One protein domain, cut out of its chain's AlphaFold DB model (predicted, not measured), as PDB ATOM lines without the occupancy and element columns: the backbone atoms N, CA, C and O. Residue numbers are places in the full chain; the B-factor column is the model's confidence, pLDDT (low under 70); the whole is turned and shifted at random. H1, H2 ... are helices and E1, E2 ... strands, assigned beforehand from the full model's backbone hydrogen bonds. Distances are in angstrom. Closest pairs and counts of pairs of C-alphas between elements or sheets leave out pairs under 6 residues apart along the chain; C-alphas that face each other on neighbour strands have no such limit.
ATOM      1  N   HIS A   3      31.055  17.181  34.698       91.31
ATOM      2  CA  HIS A   3      29.750  17.413  35.298       91.31
ATOM      3  C   HIS A   3      28.703  17.611  34.205       91.31
ATOM      4  O   HIS A   3      28.741  18.596  33.465       91.31
ATOM      5  N   GLU A   4      27.787  16.651  34.097       93.69
ATOM      6  CA  GLU A   4      26.694  16.669  33.128       93.69
ATOM      7  C   GLU A   4      25.465  17.386  33.697       93.69
ATOM      8  O   GLU A   4      25.051  17.146  34.833       93.69
ATOM      9  N   LEU A   5      24.879  18.267  32.885       92.88
ATOM     10  CA  LEU A   5      23.737  19.112  33.227       92.88
ATOM     11  C   LEU A   5      22.634  18.931  32.182       92.88
ATOM     12  O   LEU A   5      22.807  19.304  31.020       92.88
ATOM     13  N   HIS A   6      21.492  18.375  32.591       94.38
ATOM     14  CA  HIS A   6      20.388  18.037  31.690       94.38
ATOM     15  C   HIS A   6      19.374  19.181  31.618       94.38
ATOM     16  O   HIS A   6      18.404  19.235  32.379       94.38
ATOM     17  N   LEU A   7      19.549  20.084  30.655       91.94
ATOM     18  CA  LEU A   7      18.822  21.358  30.631       91.94
ATOM     19  C   LEU A   7      17.302  21.198  30.527       91.94
ATOM     20  O   LEU A   7      16.555  21.929  31.181       91.94
ATOM     21  N   ALA A   8      16.827  20.215  29.758       91.75
ATOM     22  CA  ALA A   8      15.398  19.944  29.642       91.75
ATOM     23  C   ALA A   8      14.760  19.537  30.981       91.75
ATOM     24  O   ALA A   8      13.604  19.882  31.236       91.75
ATOM     25  N   LYS A   9      15.511  18.828  31.834       92.19
ATOM     26  CA  LYS A   9      15.066  18.412  33.171       92.19
ATOM     27  C   LYS A   9      15.191  19.552  34.175       92.19
ATOM     28  O   LYS A   9      14.292  19.736  34.990       92.19
ATOM     29  N   ASP A  10      16.264  20.326  34.079       89.69
ATOM     30  CA  ASP A  10      16.608  21.313  35.100       89.69
ATOM     31  C   ASP A  10      15.833  22.625  34.952       89.69
ATOM     32  O   ASP A  10      15.435  23.239  35.943       89.69
ATOM     33  N   ILE A  11      15.617  23.078  33.715       89.81
ATOM     34  CA  ILE A  11      15.025  24.396  33.424       89.81
ATOM     35  C   ILE A  11      13.929  24.363  32.351       89.81
ATOM     36  O   ILE A  11      13.283  25.389  32.096       89.81
ATOM     37  N   GLY A  12      13.644  23.184  31.797       89.75
ATOM     38  CA  GLY A  12      12.504  22.913  30.925       89.75
ATOM     39  C   GLY A  12      12.859  22.778  29.444       89.75
ATOM     40  O   GLY A  12      13.985  22.997  29.011       89.75
ATOM     41  N   THR A  13      11.861  22.415  28.639       89.75
ATOM     42  CA  THR A  13      12.057  22.039  27.230       89.75
ATOM     43  C   THR A  13      12.063  23.214  26.258       89.75
ATOM     44  O   THR A  13      12.507  23.035  25.131       89.75
ATOM     45  N   TYR A  14      11.589  24.406  26.636       87.69
ATOM     46  CA  TYR A  14      11.587  25.587  25.764       87.69
ATOM     47  C   TYR A  14      12.529  26.667  26.298       87.69
ATOM     48  O   TYR A  14      12.221  27.332  27.288       87.69
ATOM     49  N   LEU A  15      13.680  26.828  25.643       84.50
ATOM     50  CA  LEU A  15      14.816  27.592  26.169       84.50
ATOM     51  C   LEU A  15      15.170  28.793  25.285       84.50
ATOM     52  O   LEU A  15      16.215  28.838  24.650       84.50
ATOM     53  N   ALA A  16      14.289  29.791  25.251       85.12
ATOM     54  CA  ALA A  16      14.481  31.011  24.459       85.12
ATOM     55  C   ALA A  16      14.920  32.239  25.286       85.12
ATOM     56  O   ALA A  16      15.141  33.314  24.731       85.12
ATOM     57  N   GLU A  17      15.034  32.119  26.610       87.06
ATOM     58  CA  GLU A  17      15.260  33.267  27.495       87.06
ATOM     59  C   GLU A  17      16.686  33.294  28.054       87.06
ATOM     60  O   GLU A  17      17.035  32.517  28.943       87.06
ATOM     61  N   GLY A  18      17.510  34.231  27.572       87.06
ATOM     62  CA  GLY A  18      18.888  34.399  28.044       87.06
ATOM     63  C   GLY A  18      19.007  34.701  29.540       87.06
ATOM     64  O   GLY A  18      19.922  34.210  30.194       87.06
ATOM     65  N   SER A  19      18.059  35.435  30.124       89.00
ATOM     66  CA  SER A  19      18.032  35.704  31.571       89.00
ATOM     67  C   SER A  19      17.946  34.420  32.400       89.00
ATOM     68  O   SER A  19      18.663  34.283  33.390       89.00
ATOM     69  N   ARG A  20      17.131  33.450  31.965       89.00
ATOM     70  CA  ARG A  20      16.990  32.152  32.639       89.00
ATOM     71  C   ARG A  20      18.249  31.295  32.505       89.00
ATOM     72  O   ARG A  20      18.638  30.652  33.476       89.00
ATOM     73  N   ALA A  21      18.916  31.321  31.348       90.88
ATOM     74  CA  ALA A  21      20.217  30.664  31.177       90.88
ATOM     75  C   ALA A  21      21.288  31.252  32.110       90.88
ATOM     76  O   ALA A  21      22.010  30.502  32.766       90.88
ATOM     77  N   ALA A  22      21.361  32.583  32.207       90.38
ATOM     78  CA  ALA A  22      22.318  33.262  33.077       90.38
ATOM     79  C   ALA A  22      22.071  32.936  34.557       90.38
ATOM     80  O   ALA A  22      23.008  32.620  35.288       90.38
ATOM     81  N   GLU A  23      20.810  32.963  34.993       90.69
ATOM     82  CA  GLU A  23      20.436  32.583  36.356       90.69
ATOM     83  C   GLU A  23      20.793  31.123  36.661       90.69
ATOM     84  O   GLU A  23      21.368  30.832  37.711       90.69
ATOM     85  N   TYR A  24      20.494  30.207  35.737       91.31
ATOM     86  CA  TYR A  24      20.836  28.798  35.887       91.31
ATOM     87  C   TYR A  24      22.347  28.591  36.019       91.31
ATOM     88  O   TYR A  24      22.790  27.882  36.925       91.31
ATOM     89  N   ARG A  25      23.139  29.257  35.171       90.88
ATOM     90  CA  ARG A  25      24.601  29.197  35.226       90.88
ATOM     91  C   ARG A  25      25.141  29.704  36.562       90.88
ATOM     92  O   ARG A  25      25.912  28.998  37.205       90.88
ATOM     93  N   LEU A  26      24.701  30.883  37.003       90.56
ATOM     94  CA  LEU A  26      25.142  31.500  38.261       90.56
ATOM     95  C   LEU A  26      24.863  30.615  39.480       90.56
ATOM     96  O   LEU A  26      25.630  30.625  40.438       90.56
ATOM     97  N   ARG A  27      23.759  29.862  39.460       90.12
ATOM     98  CA  ARG A  27      23.338  29.030  40.594       90.12
ATOM     99  C   ARG A  27      23.932  27.624  40.581       90.12
ATOM    100  O   ARG A  27      24.193  27.091  41.654       90.12
ATOM    101  N   ASN A  28      24.116  27.023  39.405       89.31
ATOM    102  CA  ASN A  28      24.422  25.589  39.291       89.31
ATOM    103  C   ASN A  28      25.803  25.302  38.693       89.31
ATOM    104  O   ASN A  28      26.374  24.246  38.948       89.31
ATOM    105  N   VAL A  29      26.358  26.240  37.923       89.94
ATOM    106  CA  VAL A  29      27.627  26.050  37.211       89.94
ATOM    107  C   VAL A  29      28.751  26.791  37.928       89.94
ATOM    108  O   VAL A  29      29.718  26.169  38.363       89.94
ATOM    109  N   GLU A  30      28.610  28.107  38.113       90.19
ATOM    110  CA  GLU A  30      29.685  28.954  38.655       90.19
ATOM    111  C   GLU A  30      30.172  28.548  40.060       90.19
ATOM    112  O   GLU A  30      31.385  28.553  40.276       90.19
ATOM    113  N   PRO A  31      29.310  28.121  41.007       90.06
ATOM    114  CA  PRO A  31      29.768  27.668  42.324       90.06
ATOM    115  C   PRO A  31      30.664  26.426  42.277       90.06
ATOM    116  O   PRO A  31      31.387  26.154  43.231       90.06
ATOM    117  N   SER A  32      30.612  25.680  41.173       88.44
ATOM    118  CA  SER A  32      31.393  24.461  40.962       88.44
ATOM    119  C   SER A  32      32.625  24.700  40.080       88.44
ATOM    120  O   SER A  32      33.326  23.750  39.716       88.44
ATOM    121  N   PHE A  33      32.919  25.956  39.727       87.06
ATOM    122  CA  PHE A  33      34.155  26.302  39.033       87.06
ATOM    123  C   PHE A  33      35.375  25.940  39.884       87.06
ATOM    124  O   PHE A  33      35.454  26.265  41.066       87.06
ATOM    125  N   GLY A  34      36.329  25.238  39.271       84.38
ATOM    126  CA  GLY A  34      37.514  24.710  39.951       84.38
ATOM    127  C   GLY A  34      37.301  23.363  40.650       84.38
ATOM    128  O   GLY A  34      38.282  22.762  41.079       84.38
ATOM    129  N   VAL A  35      36.060  22.867  40.731       89.00
ATOM    130  CA  VAL A  35      35.751  21.498  41.192       89.00
ATOM    131  C   VAL A  35      35.730  20.533  40.010       89.00
ATOM    132  O   VAL A  35      36.331  19.462  40.067       89.00
ATOM    133  N   TYR A  36      35.059  20.932  38.928       89.31
ATOM    134  CA  TYR A  36      34.991  20.167  37.689       89.31
ATOM    135  C   TYR A  36      35.860  20.805  36.611       89.31
ATOM    136  O   TYR A  36      35.986  22.026  36.525       89.31
ATOM    137  N   GLU A  37      36.458  19.946  35.794       86.56
ATOM    138  CA  GLU A  37      37.316  20.349  34.677       86.56
ATOM    139  C   GLU A  37      36.476  20.690  33.443       86.56
ATOM    140  O   GLU A  37      36.770  21.645  32.727       86.56
ATOM    141  N   THR A  38      35.379  19.951  33.260       89.38
ATOM    142  CA  THR A  38      34.471  20.090  32.125       89.38
ATOM    143  C   THR A  38      33.031  20.140  32.616       89.38
ATOM    144  O   THR A  38      32.625  19.351  33.471       89.38
ATOM    145  N   PHE A  39      32.242  21.029  32.017       90.38
ATOM    146  CA  PHE A  39      30.788  21.028  32.132       90.38
ATOM    147  C   PHE A  39      30.191  20.618  30.792       90.38
ATOM    148  O   PHE A  39      30.502  21.219  29.761       90.38
ATOM    149  N   VAL A  40      29.334  19.604  30.811       92.62
ATOM    150  CA  VAL A  40      28.638  19.104  29.625       92.62
ATOM    151  C   VAL A  40      27.175  19.495  29.745       92.62
ATOM    152  O   VAL A  40      26.450  18.993  30.600       92.62
ATOM    153  N   PHE A  41      26.742  20.416  28.891       91.88
ATOM    154  CA  PHE A  41      25.338  20.788  28.790       91.88
ATOM    155  C   PHE A  41      24.634  19.844  27.821       91.88
ATOM    156  O   PHE A  41      24.896  19.870  26.617       91.88
ATOM    157  N   ASP A  42      23.742  19.021  28.355       93.12
ATOM    158  CA  ASP A  42      22.895  18.134  27.576       93.12
ATOM    159  C   ASP A  42      21.601  18.860  27.174       93.12
ATOM    160  O   ASP A  42      20.807  19.311  28.009       93.12
ATOM    161  N   PHE A  43      21.420  18.982  25.858       90.19
ATOM    162  CA  PHE A  43      20.282  19.635  25.217       90.19
ATOM    163  C   PHE A  43      19.220  18.636  24.736       90.19
ATOM    164  O   PHE A  43      18.279  19.039  24.043       90.19
ATOM    165  N   GLU A  44      19.336  17.347  25.060       93.69
ATOM    166  CA  GLU A  44      18.313  16.367  24.708       93.69
ATOM    167  C   GLU A  44      16.934  16.808  25.238       93.69
ATOM    168  O   GLU A  44      16.759  17.184  26.396       93.69
ATOM    169  N   GLY A  45      15.931  16.821  24.355       91.69
ATOM    170  CA  GLY A  45      14.573  17.270  24.678       91.69
ATOM    171  C   GLY A  45      14.358  18.792  24.681       91.69
ATOM    172  O   GLY A  45      13.208  19.230  24.789       91.69
ATOM    173  N   VAL A  46      15.406  19.604  24.502       91.44
ATOM    174  CA  VAL A  46      15.291  21.062  24.340       91.44
ATOM    175  C   VAL A  46      14.769  21.410  22.942       91.44
ATOM    176  O   VAL A  46      15.151  20.830  21.927       91.44
ATOM    177  N   ARG A  47      13.881  22.401  22.879       91.19
ATOM    178  CA  ARG A  47      13.285  22.963  21.666       91.19
ATOM    179  C   ARG A  47      13.336  24.487  21.728       91.19
ATOM    180  O   ARG A  47      13.274  25.085  22.799       91.19
ATOM    181  N   GLY A  48      13.412  25.127  20.560       86.00
ATOM    182  CA  GLY A  48      13.322  26.587  20.455       86.00
ATOM    183  C   GLY A  48      14.478  27.350  21.107       86.00
ATOM    184  O   GLY A  48      14.282  28.496  21.505       86.00
ATOM    185  N   MET A  49      15.663  26.737  21.223       88.56
ATOM    186  CA  MET A  49      16.840  27.422  21.747       88.56
ATOM    187  C   MET A  49      17.301  28.520  20.794       88.56
ATOM    188  O   MET A  49      17.566  28.257  19.622       88.56
ATOM    189  N   ASN A  50      17.410  29.747  21.302       89.81
ATOM    190  CA  ASN A  50      17.920  30.875  20.529       89.81
ATOM    191  C   ASN A  50      19.350  31.250  20.945       89.81
ATOM    192  O   ASN A  50      19.898  30.767  21.939       89.81
ATOM    193  N   SER A  51      19.955  32.147  20.170       87.50
ATOM    194  CA  SER A  51      21.311  32.641  20.420       87.50
ATOM    195  C   SER A  51      21.443  33.374  21.754       87.50
ATOM    196  O   SER A  51      22.488  33.281  22.386       87.50
ATOM    197  N   SER A  52      20.397  34.066  22.219       87.81
ATOM    198  CA  SER A  52      20.408  34.739  23.524       87.81
ATOM    199  C   SER A  52      20.580  33.738  24.667       87.81
ATOM    200  O   SER A  52      21.424  33.952  25.535       87.81
ATOM    201  N   PHE A  53      19.838  32.631  24.629       91.19
ATOM    202  CA  PHE A  53      19.943  31.551  25.600       91.19
ATOM    203  C   PHE A  53      21.326  30.895  25.574       91.19
ATOM    204  O   PHE A  53      22.001  30.841  26.602       91.19
ATOM    205  N   ALA A  54      21.776  30.453  24.395       88.62
ATOM    206  CA  ALA A  54      23.066  29.782  24.252       88.62
ATOM    207  C   ALA A  54      24.224  30.675  24.731       88.62
ATOM    208  O   ALA A  54      25.061  30.233  25.517       88.62
ATOM    209  N   ASN A  55      24.224  31.952  24.336       89.75
ATOM    210  CA  ASN A  55      25.250  32.909  24.748       89.75
ATOM    211  C   ASN A  55      25.234  33.144  26.259       89.75
ATOM    212  O   ASN A  55      26.285  33.149  26.888       89.75
ATOM    213  N   ALA A  56      24.059  33.303  26.862       89.44
ATOM    214  CA  ALA A  56      23.960  33.499  28.303       89.44
ATOM    215  C   ALA A  56      24.395  32.265  29.115       89.44
ATOM    216  O   ALA A  56      24.770  32.411  30.275       89.44
ATOM    217  N   LEU A  57      24.401  31.069  28.520       88.19
ATOM    218  CA  LEU A  57      24.904  29.859  29.167       88.19
ATOM    219  C   LEU A  57      26.438  29.750  29.099       88.19
ATOM    220  O   LEU A  57      27.062  29.371  30.084       88.19
ATOM    221  N   ILE A  58      27.048  30.118  27.966       83.06
ATOM    222  CA  ILE A  58      28.486  29.893  27.710       83.06
ATOM    223  C   ILE A  58      29.377  31.118  27.943       83.06
ATOM    224  O   ILE A  58      30.563  30.965  28.220       83.06
ATOM    225  N   VAL A  59      28.848  32.336  27.799       78.69
ATOM    226  CA  VAL A  59      29.655  33.560  27.883       78.69
ATOM    227  C   VAL A  59      29.836  33.911  29.351       78.69
ATOM    228  O   VAL A  59      28.850  34.334  29.952       78.69
TER     229      VAL A  59
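Overview. This is residues 3 to 59 of the 67 residues of the protein "DUF4325 domain-containing protein" of Opitutaceae bacterium TSB47 (UniProt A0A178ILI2). Two short parallel strands, E1 and E2, lie side by side along one long side, and helices H2 and H3 run side by side along the other, with links joining the two sides at both ends. The short H1 follows E1. The 57 printed residues, mixed in class, include three named helices and two named strands, ordered E1, H1, H2, E2, H3. The whole is compact, radius of gyration of the C-alphas 10.7 A, yet elongated, spanning 31 by 19 by 15 A.

Arrangement. Look at E1, residues 3 to 6, and E2, residues 38 to 42: they are parallel at 15 degrees, with N 5 and O 40 within hydrogen-bond range at 2.9 A. With H1, residues 7 to 10, and H2, residues 18 to 28, they form a strand-helix-strand unit, parallel neighbour strands with helices between, its crossover right-handed. H3, residues 51 to 58, touches H2, the same way at a shallow tilt of 16 degrees; their closest C-alphas, Gly 18 and Phe 53, are 3.9 A apart. E1 is apart from H2 and H3. In H2 and H3 every O i to N i+4 pair is within hydrogen-bond range; H1 is too short for one.

Along the chain. Find C-alpha 3 at (29.750, 17.413, 35.298), where E1 begins its 10.1 A; E2 runs 12.6 A. H2 runs 15.3 A from C-alpha 18 at (18.888, 34.399, 28.044), and H3 10.6 A to C-alpha 58 at (28.486, 29.893, 27.710). H1 measures 5.0 A.

Size, cuts and confidence. The farthest C-alphas, Gly 34 and Gly 48, are 31.1 A apart. The printed part has no cut, no link is long, and no printed residue is under pLDDT 70.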